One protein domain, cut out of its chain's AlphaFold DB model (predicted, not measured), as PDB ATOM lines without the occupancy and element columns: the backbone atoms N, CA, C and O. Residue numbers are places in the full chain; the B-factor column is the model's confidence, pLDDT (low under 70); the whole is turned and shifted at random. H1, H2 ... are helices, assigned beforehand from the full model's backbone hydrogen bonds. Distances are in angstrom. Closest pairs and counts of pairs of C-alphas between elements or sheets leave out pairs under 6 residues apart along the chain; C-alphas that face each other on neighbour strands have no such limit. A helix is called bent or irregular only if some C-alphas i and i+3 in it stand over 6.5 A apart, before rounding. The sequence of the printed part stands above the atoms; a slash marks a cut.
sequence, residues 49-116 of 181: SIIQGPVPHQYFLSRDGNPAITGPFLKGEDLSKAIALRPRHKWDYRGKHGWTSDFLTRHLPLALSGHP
ATOM      1  N   SER A  49     -31.239   4.817  12.182       89.06
ATOM      2  CA  SER A  49     -30.196   3.806  12.426       89.06
ATOM      3  C   SER A  49     -29.591   3.939  13.832       89.06
ATOM      4  O   SER A  49     -29.788   4.945  14.508       89.06
ATOM      5  N   ILE A  50     -28.766   2.970  14.251       85.19
ATOM      6  CA  ILE A  50     -28.007   3.044  15.521       85.19
ATOM      7  C   ILE A  50     -27.170   4.330  15.637       85.19
ATOM      8  O   ILE A  50     -27.002   4.870  16.728       85.19
ATOM      9  N   ILE A  51     -26.657   4.841  14.515       86.69
ATOM     10  CA  ILE A  51     -25.854   6.073  14.468       86.69
ATOM     11  C   ILE A  51     -26.710   7.336  14.265       86.69
ATOM     12  O   ILE A  51     -26.183   8.368  13.863       86.69
ATOM     13  N   GLN A  52     -28.022   7.253  14.518       85.69
ATOM     14  CA  GLN A  52     -29.000   8.337  14.344       85.69
ATOM     15  C   GLN A  52     -29.066   8.892  12.908       85.69
ATOM     16  O   GLN A  52     -29.375  10.059  12.687       85.69
ATOM     17  N   GLY A  53     -28.769   8.047  11.918       88.25
ATOM     18  CA  GLY A  53     -28.865   8.370  10.495       88.25
ATOM     19  C   GLY A  53     -30.154   7.842   9.852       88.25
ATOM     20  O   GLY A  53     -31.097   7.478  10.564       88.25
ATOM     21  N   PRO A  54     -30.184   7.752   8.507       90.06
ATOM     22  CA  PRO A  54     -31.276   7.135   7.765       90.06
ATOM     23  C   PRO A  54     -31.712   5.792   8.340       90.06
ATOM     24  O   PRO A  54     -30.866   4.996   8.745       90.06
ATOM     25  N   VAL A  55     -33.013   5.510   8.331       87.00
ATOM     26  CA  VAL A  55     -33.547   4.218   8.765       87.00
ATOM     27  C   VAL A  55     -33.090   3.148   7.763       87.00
ATOM     28  O   VAL A  55     -33.474   3.217   6.593       87.00
ATOM     29  N   PRO A  56     -32.294   2.136   8.165       79.06
ATOM     30  CA  PRO A  56     -31.704   1.181   7.228       79.06
ATOM     31  C   PRO A  56     -32.721   0.105   6.817       79.06
ATOM     32  O   PRO A  56     -32.550  -1.071   7.121       79.06
ATOM     33  N   HIS A  57     -33.847   0.499   6.215       76.69
ATOM     34  CA  HIS A  57     -34.893  -0.395   5.712       76.69
ATOM     35  C   HIS A  57     -35.178  -0.109   4.248       76.69
ATOM     36  O   HIS A  57     -35.194   1.038   3.806       76.69
ATOM     37  N   GLN A  58     -35.568  -1.147   3.518       72.56
ATOM     38  CA  GLN A  58     -35.927  -1.033   2.112       72.56
ATOM     39  C   GLN A  58     -37.064  -0.028   1.826       72.56
ATOM     40  O   GLN A  58     -37.139   0.482   0.706       72.56
ATOM     41  N   TYR A  59     -37.943   0.255   2.802       73.12
ATOM     42  CA  TYR A  59     -39.005   1.268   2.668       73.12
ATOM     43  C   TYR A  59     -38.495   2.708   2.709       73.12
ATOM     44  O   TYR A  59     -39.138   3.574   2.127       73.12
ATOM     45  N   PHE A  60     -37.327   2.930   3.304       78.94
ATOM     46  CA  PHE A  60     -36.721   4.242   3.508       78.94
ATOM     47  C   PHE A  60     -35.499   4.448   2.599       78.94
ATOM     48  O   PHE A  60     -34.641   5.273   2.870       78.94
ATOM     49  N   LEU A  61     -35.393   3.695   1.499       78.31
ATOM     50  CA  LEU A  61     -34.349   3.905   0.495       78.31
ATOM     51  C   LEU A  61     -34.815   4.921  -0.551       78.31
ATOM     52  O   LEU A  61     -35.853   4.727  -1.189       78.31
ATOM     53  N   SER A  62     -34.006   5.951  -0.798       80.69
ATOM     54  CA  SER A  62     -34.180   6.885  -1.915       80.69
ATOM     55  C   SER A  62     -32.846   7.073  -2.649       80.69
ATOM     56  O   SER A  62     -31.783   7.082  -2.031       80.69
ATOM     57  N   ARG A  63     -32.894   7.170  -3.987       78.50
ATOM     58  CA  ARG A  63     -31.688   7.280  -4.836       78.50
ATOM     59  C   ARG A  63     -30.947   8.603  -4.635       78.50
ATOM     60  O   ARG A  63     -29.736   8.650  -4.793       78.50
ATOM     61  N   ASP A  64     -31.694   9.648  -4.318       84.25
ATOM     62  CA  ASP A  64     -31.243  11.015  -4.067       84.25
ATOM     63  C   ASP A  64     -30.982  11.300  -2.577       84.25
ATOM     64  O   ASP A  64     -30.568  12.401  -2.230       84.25
ATOM     65  N   GLY A  65     -31.201  10.322  -1.689       83.81
ATOM     66  CA  GLY A  65     -30.996  10.483  -0.249       83.81
ATOM     67  C   GLY A  65     -32.019  11.397   0.434       83.81
ATOM     68  O   GLY A  65     -31.713  11.955   1.483       83.81
ATOM     69  N   ASN A  66     -33.214  11.559  -0.141       87.19
ATOM     70  CA  ASN A  66     -34.267  12.450   0.339       87.19
ATOM     71  C   ASN A  66     -34.648  12.148   1.807       87.19
ATOM     72  O   ASN A  66     -35.276  11.113   2.056       87.19
ATOM     73  N   PRO A  67     -34.373  13.063   2.760       88.69
ATOM     74  CA  PRO A  67     -34.656  12.867   4.187       88.69
ATOM     75  C   PRO A  67     -36.132  12.636   4.518       88.69
ATOM     76  O   PRO A  67     -36.440  11.977   5.505       88.69
ATOM     77  N   ALA A  68     -37.060  13.111   3.680       87.81
ATOM     78  CA  ALA A  68     -38.489  12.838   3.849       87.81
ATOM     79  C   ALA A  68     -38.847  11.356   3.620       87.81
ATOM     80  O   ALA A  68     -39.938  10.922   3.982       87.81
ATOM     81  N   ILE A  69     -37.941  10.590   3.002       84.00
ATOM     82  CA  ILE A  69     -38.056   9.147   2.781       84.00
ATOM     83  C   ILE A  69     -37.065   8.397   3.667       84.00
ATOM     84  O   ILE A  69     -37.417   7.359   4.207       84.00
ATOM     85  N   THR A  70     -35.835   8.884   3.805       89.00
ATOM     86  CA  THR A  70     -34.748   8.149   4.461       89.00
ATOM     87  C   THR A  70     -34.707   8.348   5.976       89.00
ATOM     88  O   THR A  70     -34.223   7.468   6.686       89.00
ATOM     89  N   GLY A  71     -35.247   9.454   6.491       90.62
ATOM     90  CA  GLY A  71     -35.129   9.831   7.896       90.62
ATOM     91  C   GLY A  71     -33.736  10.381   8.249       90.62
ATOM     92  O   GLY A  71     -32.954  10.715   7.353       90.62
ATOM     93  N   PRO A  72     -33.394  10.481   9.547       92.69
ATOM     94  CA  PRO A  72     -34.170  10.026  10.704       92.69
ATOM     95  C   PRO A  72     -35.475  10.813  10.904       92.69
ATOM     96  O   PRO A  72     -35.607  11.942  10.435       92.69
ATOM     97  N   PHE A  73     -36.437  10.234  11.624       90.75
ATOM     98  CA  PHE A  73     -37.732  10.864  11.902       90.75
ATOM     99  C   PHE A  73     -37.912  11.119  13.393       90.75
ATOM    100  O   PHE A  73     -37.593  10.267  14.215       90.75
ATOM    101  N   LEU A  74     -38.467  12.277  13.744       88.94
ATOM    102  CA  LEU A  74     -38.816  12.607  15.131       88.94
ATOM    103  C   LEU A  74     -40.216  12.102  15.511       88.94
ATOM    104  O   LEU A  74     -40.475  11.794  16.667       88.94
ATOM    105  N   LYS A  75     -41.137  12.043  14.543       87.19
ATOM    106  CA  LYS A  75     -42.547  11.705  14.762       87.19
ATOM    107  C   LYS A  75     -42.927  10.460  13.966       87.19
ATOM    108  O   LYS A  75     -42.585  10.370  12.786       87.19
ATOM    109  N   GLY A  76     -43.705   9.563  14.576       82.94
ATOM    110  CA  GLY A  76     -44.237   8.368  13.904       82.94
ATOM    111  C   GLY A  76     -45.112   8.716  12.694       82.94
ATOM    112  O   GLY A  76     -45.129   8.006  11.693       82.94
ATOM    113  N   GLU A  77     -45.754   9.889  12.700       84.56
ATOM    114  CA  GLU A  77     -46.481  10.415  11.536       84.56
ATOM    115  C   GLU A  77     -45.586  10.612  10.304       84.56
ATOM    116  O   GLU A  77     -46.014  10.346   9.180       84.56
ATOM    117  N   ASP A  78     -44.354  11.087  10.491       87.12
ATOM    118  CA  ASP A  78     -43.431  11.340   9.382       87.12
ATOM    119  C   ASP A  78     -42.805  10.032   8.885       87.12
ATOM    120  O   ASP A  78     -42.699   9.826   7.675       87.12
ATOM    121  N   LEU A  79     -42.534   9.093   9.801       84.44
ATOM    122  CA  LEU A  79     -42.188   7.708   9.467       84.44
ATOM    123  C   LEU A  79     -43.302   7.037   8.637       84.44
ATOM    124  O   LEU A  79     -43.039   6.452   7.585       84.44
ATOM    125  N   SER A  80     -44.560   7.175   9.066       81.88
ATOM    126  CA  SER A  80     -45.748   6.641   8.384       81.88
ATOM    127  C   SER A  80     -45.884   7.185   6.962       81.88
ATOM    128  O   SER A  80     -46.107   6.428   6.011       81.88
ATOM    129  N   LYS A  81     -45.718   8.504   6.797       83.06
ATOM    130  CA  LYS A  81     -45.728   9.157   5.481       83.06
ATOM    131  C   LYS A  81     -44.612   8.606   4.597       83.06
ATOM    132  O   LYS A  81     -44.880   8.268   3.446       83.06
ATOM    133  N   ALA A  82     -43.399   8.450   5.128       81.69
ATOM    134  CA  ALA A  82     -42.260   7.927   4.377       81.69
ATOM    135  C   ALA A  82     -42.513   6.510   3.823       81.69
ATOM    136  O   ALA A  82     -42.254   6.256   2.644       81.69
ATOM    137  N   ILE A  83     -43.125   5.612   4.608       76.44
ATOM    138  CA  ILE A  83     -43.523   4.268   4.139       76.44
ATOM    139  C   ILE A  83     -44.509   4.368   2.962       76.44
ATOM    140  O   ILE A  83     -44.380   3.649   1.965       76.44
ATOM    141  N   ALA A  84     -45.474   5.285   3.047       74.00
ATOM    142  CA  ALA A  84     -46.495   5.483   2.022       74.00
ATOM    143  C   ALA A  84     -45.975   6.143   0.726       74.00
ATOM    144  O   ALA A  84     -46.634   6.043  -0.319       74.00
ATOM    145  N   LEU A  85     -44.793   6.775   0.761       72.19
ATOM    146  CA  LEU A  85     -44.148   7.401  -0.400       72.19
ATOM    147  C   LEU A  85     -43.449   6.392  -1.327       72.19
ATOM    148  O   LEU A  85     -43.427   6.600  -2.543       72.19
ATOM    149  N   ARG A  86     -42.935   5.260  -0.821       65.94
ATOM    150  CA  ARG A  86     -42.228   4.268  -1.664       65.94
ATOM    151  C   ARG A  86     -43.101   3.662  -2.781       65.94
ATOM    152  O   ARG A  86     -42.602   3.534  -3.905       65.94
ATOM    153  N   PRO A  87     -44.379   3.289  -2.548       56.53
ATOM    154  CA  PRO A  87     -45.267   2.860  -3.625       56.53
ATOM    155  C   PRO A  87     -45.427   3.920  -4.724       56.53
ATOM    156  O   PRO A  87     -45.430   3.550  -5.890       56.53
ATOM    157  N   ARG A  88     -45.469   5.221  -4.398       55.84
ATOM    158  CA  ARG A  88     -45.624   6.289  -5.408       55.84
ATOM    159  C   ARG A  88     -44.442   6.308  -6.379       55.84
ATOM    160  O   ARG A  88     -44.632   6.192  -7.584       55.84
ATOM    161  N   HIS A  89     -43.215   6.262  -5.856       53.16
ATOM    162  CA  HIS A  89     -42.006   6.269  -6.685       53.16
ATOM    163  C   HIS A  89     -41.821   4.989  -7.531       53.16
ATOM    164  O   HIS A  89     -41.270   5.036  -8.631       53.16
ATOM    165  N   LYS A  90     -42.267   3.816  -7.050       50.34
ATOM    166  CA  LYS A  90     -42.222   2.566  -7.840       50.34
ATOM    167  C   LYS A  90     -43.325   2.487  -8.909       50.34
ATOM    168  O   LYS A  90     -43.152   1.745  -9.876       50.34
ATOM    169  N   TRP A  91     -44.451   3.182  -8.729       51.78
ATOM    170  CA  TRP A  91     -45.660   2.993  -9.540       51.78
ATOM    171  C   TRP A  91     -45.938   4.141 -10.522       51.78
ATOM    172  O   TRP A  91     -46.589   3.893 -11.540       51.78
ATOM    173  N   ASP A  92     -45.358   5.330 -10.317       52.22
ATOM    174  CA  ASP A  92     -45.346   6.406 -11.326       52.22
ATOM    175  C   ASP A  92     -44.669   5.956 -12.630       52.22
ATOM    176  O   ASP A  92     -45.123   6.290 -13.720       52.22
ATOM    177  N   TYR A  93     -43.677   5.059 -12.546       48.88
ATOM    178  CA  TYR A  93     -43.046   4.438 -13.720       48.88
ATOM    179  C   TYR A  93     -43.989   3.525 -14.532       48.88
ATOM    180  O   TYR A  93     -43.639   3.103 -15.633       48.88
ATOM    181  N   ARG A  94     -45.166   3.171 -13.992       51.41
ATOM    182  CA  ARG A  94     -46.160   2.288 -14.634       51.41
ATOM    183  C   ARG A  94     -47.539   2.937 -14.808       51.41
ATOM    184  O   ARG A  94     -48.465   2.236 -15.211       51.41
ATOM    185  N   GLY A  95     -47.697   4.226 -14.489       50.38
ATOM    186  CA  GLY A  95     -48.958   4.963 -14.662       50.38
ATOM    187  C   GLY A  95     -50.146   4.411 -13.863       50.38
ATOM    188  O   GLY A  95     -51.296   4.669 -14.212       50.38
ATOM    189  N   LYS A  96     -49.897   3.620 -12.813       52.81
ATOM    190  CA  LYS A  96     -50.943   3.062 -11.950       52.81
ATOM    191  C   LYS A  96     -50.796   3.673 -10.569       52.81
ATOM    192  O   LYS A  96     -49.920   3.269  -9.819       52.81
ATOM    193  N   HIS A  97     -51.659   4.612 -10.203       55.09
ATOM    194  CA  HIS A  97     -51.794   4.979  -8.797       55.09
ATOM    195  C   HIS A  97     -52.455   3.796  -8.076       55.09
ATOM    196  O   HIS A  97     -53.632   3.497  -8.272       55.09
ATOM    197  N   GLY A  98     -51.646   3.003  -7.374       60.03
ATOM    198  CA  GLY A  98     -52.126   1.819  -6.674       60.03
ATOM    199  C   GLY A  98     -52.927   2.216  -5.444       60.03
ATOM    200  O   GLY A  98     -52.413   2.946  -4.597       60.03
ATOM    201  N   TRP A  99     -54.129   1.650  -5.292       63.22
ATOM    202  CA  TRP A  99     -54.970   1.773  -4.090       63.22
ATOM    203  C   TRP A  99     -54.183   1.586  -2.778       63.22
ATOM    204  O   TRP A  99     -54.524   2.178  -1.759       63.22
ATOM    205  N   THR A 100     -53.094   0.812  -2.814       61.78
ATOM    206  CA  THR A 100     -52.172   0.555  -1.706       61.78
ATOM    207  C   THR A 100     -51.486   1.813  -1.165       61.78
ATOM    208  O   THR A 100     -51.328   1.916   0.044       61.78
ATOM    209  N   SER A 101     -51.088   2.789  -1.997       65.88
ATOM    210  CA  SER A 101     -50.447   4.013  -1.477       65.88
ATOM    211  C   SER A 101     -51.437   4.844  -0.674       65.88
ATOM    212  O   SER A 101     -51.124   5.281   0.432       65.88
ATOM    213  N   ASP A 102     -52.646   5.017  -1.201       72.12
ATOM    214  CA  ASP A 102     -53.698   5.751  -0.509       72.12
ATOM    215  C   ASP A 102     -54.187   5.004   0.732       72.12
ATOM    216  O   ASP A 102     -54.409   5.622   1.768       72.12
ATOM    217  N   PHE A 103     -54.299   3.677   0.660       71.44
ATOM    218  CA  PHE A 103     -54.614   2.834   1.808       71.44
ATOM    219  C   PHE A 103     -53.570   3.002   2.923       71.44
ATOM    220  O   PHE A 103     -53.922   3.362   4.044       71.44
ATOM    221  N   LEU A 104     -52.280   2.840   2.615       70.44
ATOM    222  CA  LEU A 104     -51.206   3.001   3.598       70.44
ATOM    223  C   LEU A 104     -51.145   4.430   4.147       70.44
ATOM    224  O   LEU A 104     -51.017   4.605   5.352       70.44
ATOM    225  N   THR A 105     -51.317   5.447   3.296       74.56
ATOM    226  CA  THR A 105     -51.341   6.855   3.732       74.56
ATOM    227  C   THR A 105     -52.453   7.108   4.758       74.56
ATOM    228  O   THR A 105     -52.245   7.855   5.708       74.56
ATOM    229  N   ARG A 106     -53.633   6.492   4.585       78.69
ATOM    230  CA  ARG A 106     -54.781   6.673   5.489       78.69
ATOM    231  C   ARG A 106     -54.655   5.884   6.789       78.69
ATOM    232  O   ARG A 106     -55.082   6.373   7.829       78.69
ATOM    233  N   HIS A 107     -54.126   4.666   6.723       76.25
ATOM    234  CA  HIS A 107     -54.197   3.729   7.847       76.25
ATOM    235  C   HIS A 107     -52.913   3.652   8.671       76.25
ATOM    236  O   HIS A 107     -53.010   3.404   9.870       76.25
ATOM    237  N   LEU A 108     -51.735   3.902   8.083       75.69
ATOM    238  CA  LEU A 108     -50.478   3.833   8.832       75.69
ATOM    239  C   LEU A 108     -50.440   4.828   9.991       75.69
ATOM    240  O   LEU A 108     -50.244   4.358  11.101       75.69
ATOM    241  N   PRO A 109     -50.734   6.136   9.833       77.19
ATOM    242  CA  PRO A 109     -50.661   7.062  10.964       77.19
ATOM    243  C   PRO A 109     -51.546   6.650  12.146       77.19
ATOM    244  O   PRO A 109     -51.193   6.917  13.284       77.19
ATOM    245  N   LEU A 110     -52.676   5.980  11.895       76.81
ATOM    246  CA  LEU A 110     -53.554   5.471  12.951       76.81
ATOM    247  C   LEU A 110     -52.987   4.218  13.628       76.81
ATOM    248  O   LEU A 110     -53.096   4.093  14.841       76.81
ATOM    249  N   ALA A 111     -52.396   3.306  12.855       70.12
ATOM    250  CA  ALA A 111     -51.796   2.072  13.367       70.12
ATOM    251  C   ALA A 111     -50.465   2.306  14.099       70.12
ATOM    252  O   ALA A 111     -50.078   1.509  14.945       70.12
ATOM    253  N   LEU A 112     -49.774   3.380  13.731       69.31
ATOM    254  CA  LEU A 112     -48.416   3.718  14.142       69.31
ATOM    255  C   LEU A 112     -48.386   4.820  15.229       69.31
ATOM    256  O   LEU A 112     -47.390   5.033  15.921       69.31
ATOM    257  N   SER A 113     -49.509   5.516  15.442       73.00
ATOM    258  CA  SER A 113     -49.627   6.560  16.467       73.00
ATOM    259  C   SER A 113     -49.476   6.006  17.885       73.00
ATOM    260  O   SER A 113     -50.069   4.993  18.245       73.00
ATOM    261  N   GLY A 114     -48.719   6.723  18.716       74.50
ATOM    262  CA  GLY A 114     -48.530   6.401  20.131       74.50
ATOM    263  C   GLY A 114     -47.447   5.358  20.414       74.50
ATOM    264  O   GLY A 114     -47.175   5.096  21.584       74.50
ATOM    265  N   HIS A 115     -46.793   4.812  19.384       77.25
ATOM    266  CA  HIS A 115     -45.704   3.852  19.544       77.25
ATOM    267  C   HIS A 115     -44.344   4.561  19.518       77.25
ATOM    268  O   HIS A 115     -43.946   5.087  18.474       77.25
ATOM    269  N   PRO A 116     -43.611   4.611  20.644       82.00
ATOM    270  CA  PRO A 116     -42.307   5.259  20.680       82.00
ATOM    271  C   PRO A 116     -41.274   4.477  19.841       82.00
ATOM    272  O   PRO A 116     -41.469   3.285  19.582       82.00
TER     273      PRO A 116
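AT A GLANCE: This is residues 49 to 116 of the 181 residues of an uncharacterized protein of Aspergillus ochraceoroseus IBT 24754 (UniProt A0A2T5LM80). This is a helical hairpin, two helices side by side and running opposite ways, with a looping stretch and a very short helix packed on one of them. The long helix H2 is in the middle: H3 folds back along one side of it, while H1 packs on its other side, along residues 78 to 86, and the loops of residues 49 to 66 lie on that side too, away from H3. The printed part has 68 residues with three named helices, in the order H1, H2, H3, and no named strand; its class is all helix. The whole is compact, with a radius of gyration of the C-alphas of 12.3 A, and flat, spanning 37 by 28 by 14 A.

HOW THE PARTS SIT: Begin with H2, residues 76 to 94, the longest helix. H3, residues 99 to 112, touches it, and the two form a helical hairpin. Look at Ala 84 and Thr 105: their C-alphas, the closest of the two helices, are 5.3 A apart. The lines of H2 and H3 stand at a shallow tilt of 11 degrees, and they run opposite ways. H1, residues 67 to 70, touches H2 along residues 78 to 86 alone; the closest C-alphas are those of Ile 69 and Ala 82, 4.7 A apart. H1 and H3 are apart. In the backbone, 10 of 15 O i to N i+4 pairs in H2 and 8 of 10 in H3 are within hydrogen-bond range, while H1 is too short for such a pair.

IN THESE COORDINATES: Find C-alpha 76 at (-44.237, 8.368, 13.904); from there H2 runs 29.2 A to C-alpha 94 at (-46.160, 2.288, -14.634), mostly along falling z. It is neither bent nor irregular, but only just: C-alphas 84 and 87 are 6.3 A apart. H3 runs 19.5 A from C-alpha 99 to C-alpha 112 at (-48.416, 3.718, 14.142), with z rising. It is only just irregular: C-alphas 106 and 109 are 6.9 A apart. The four residues of H1 run from Pro 67 to Thr 70.

THE WHOLE: The two C-alphas farthest apart in the domain, those of Ile 51 and Gly 95, are 37.2 A apart. The printed part has no cut. The links from H1 to H2 and from H2 to H3 are tight. Before H1, look for residues 49 to 66, a long stretch with no named element. The mean pLDDT of the printed part is 75.1; the model's confidence is under 70 at residues 86 to 101 and at residue 112.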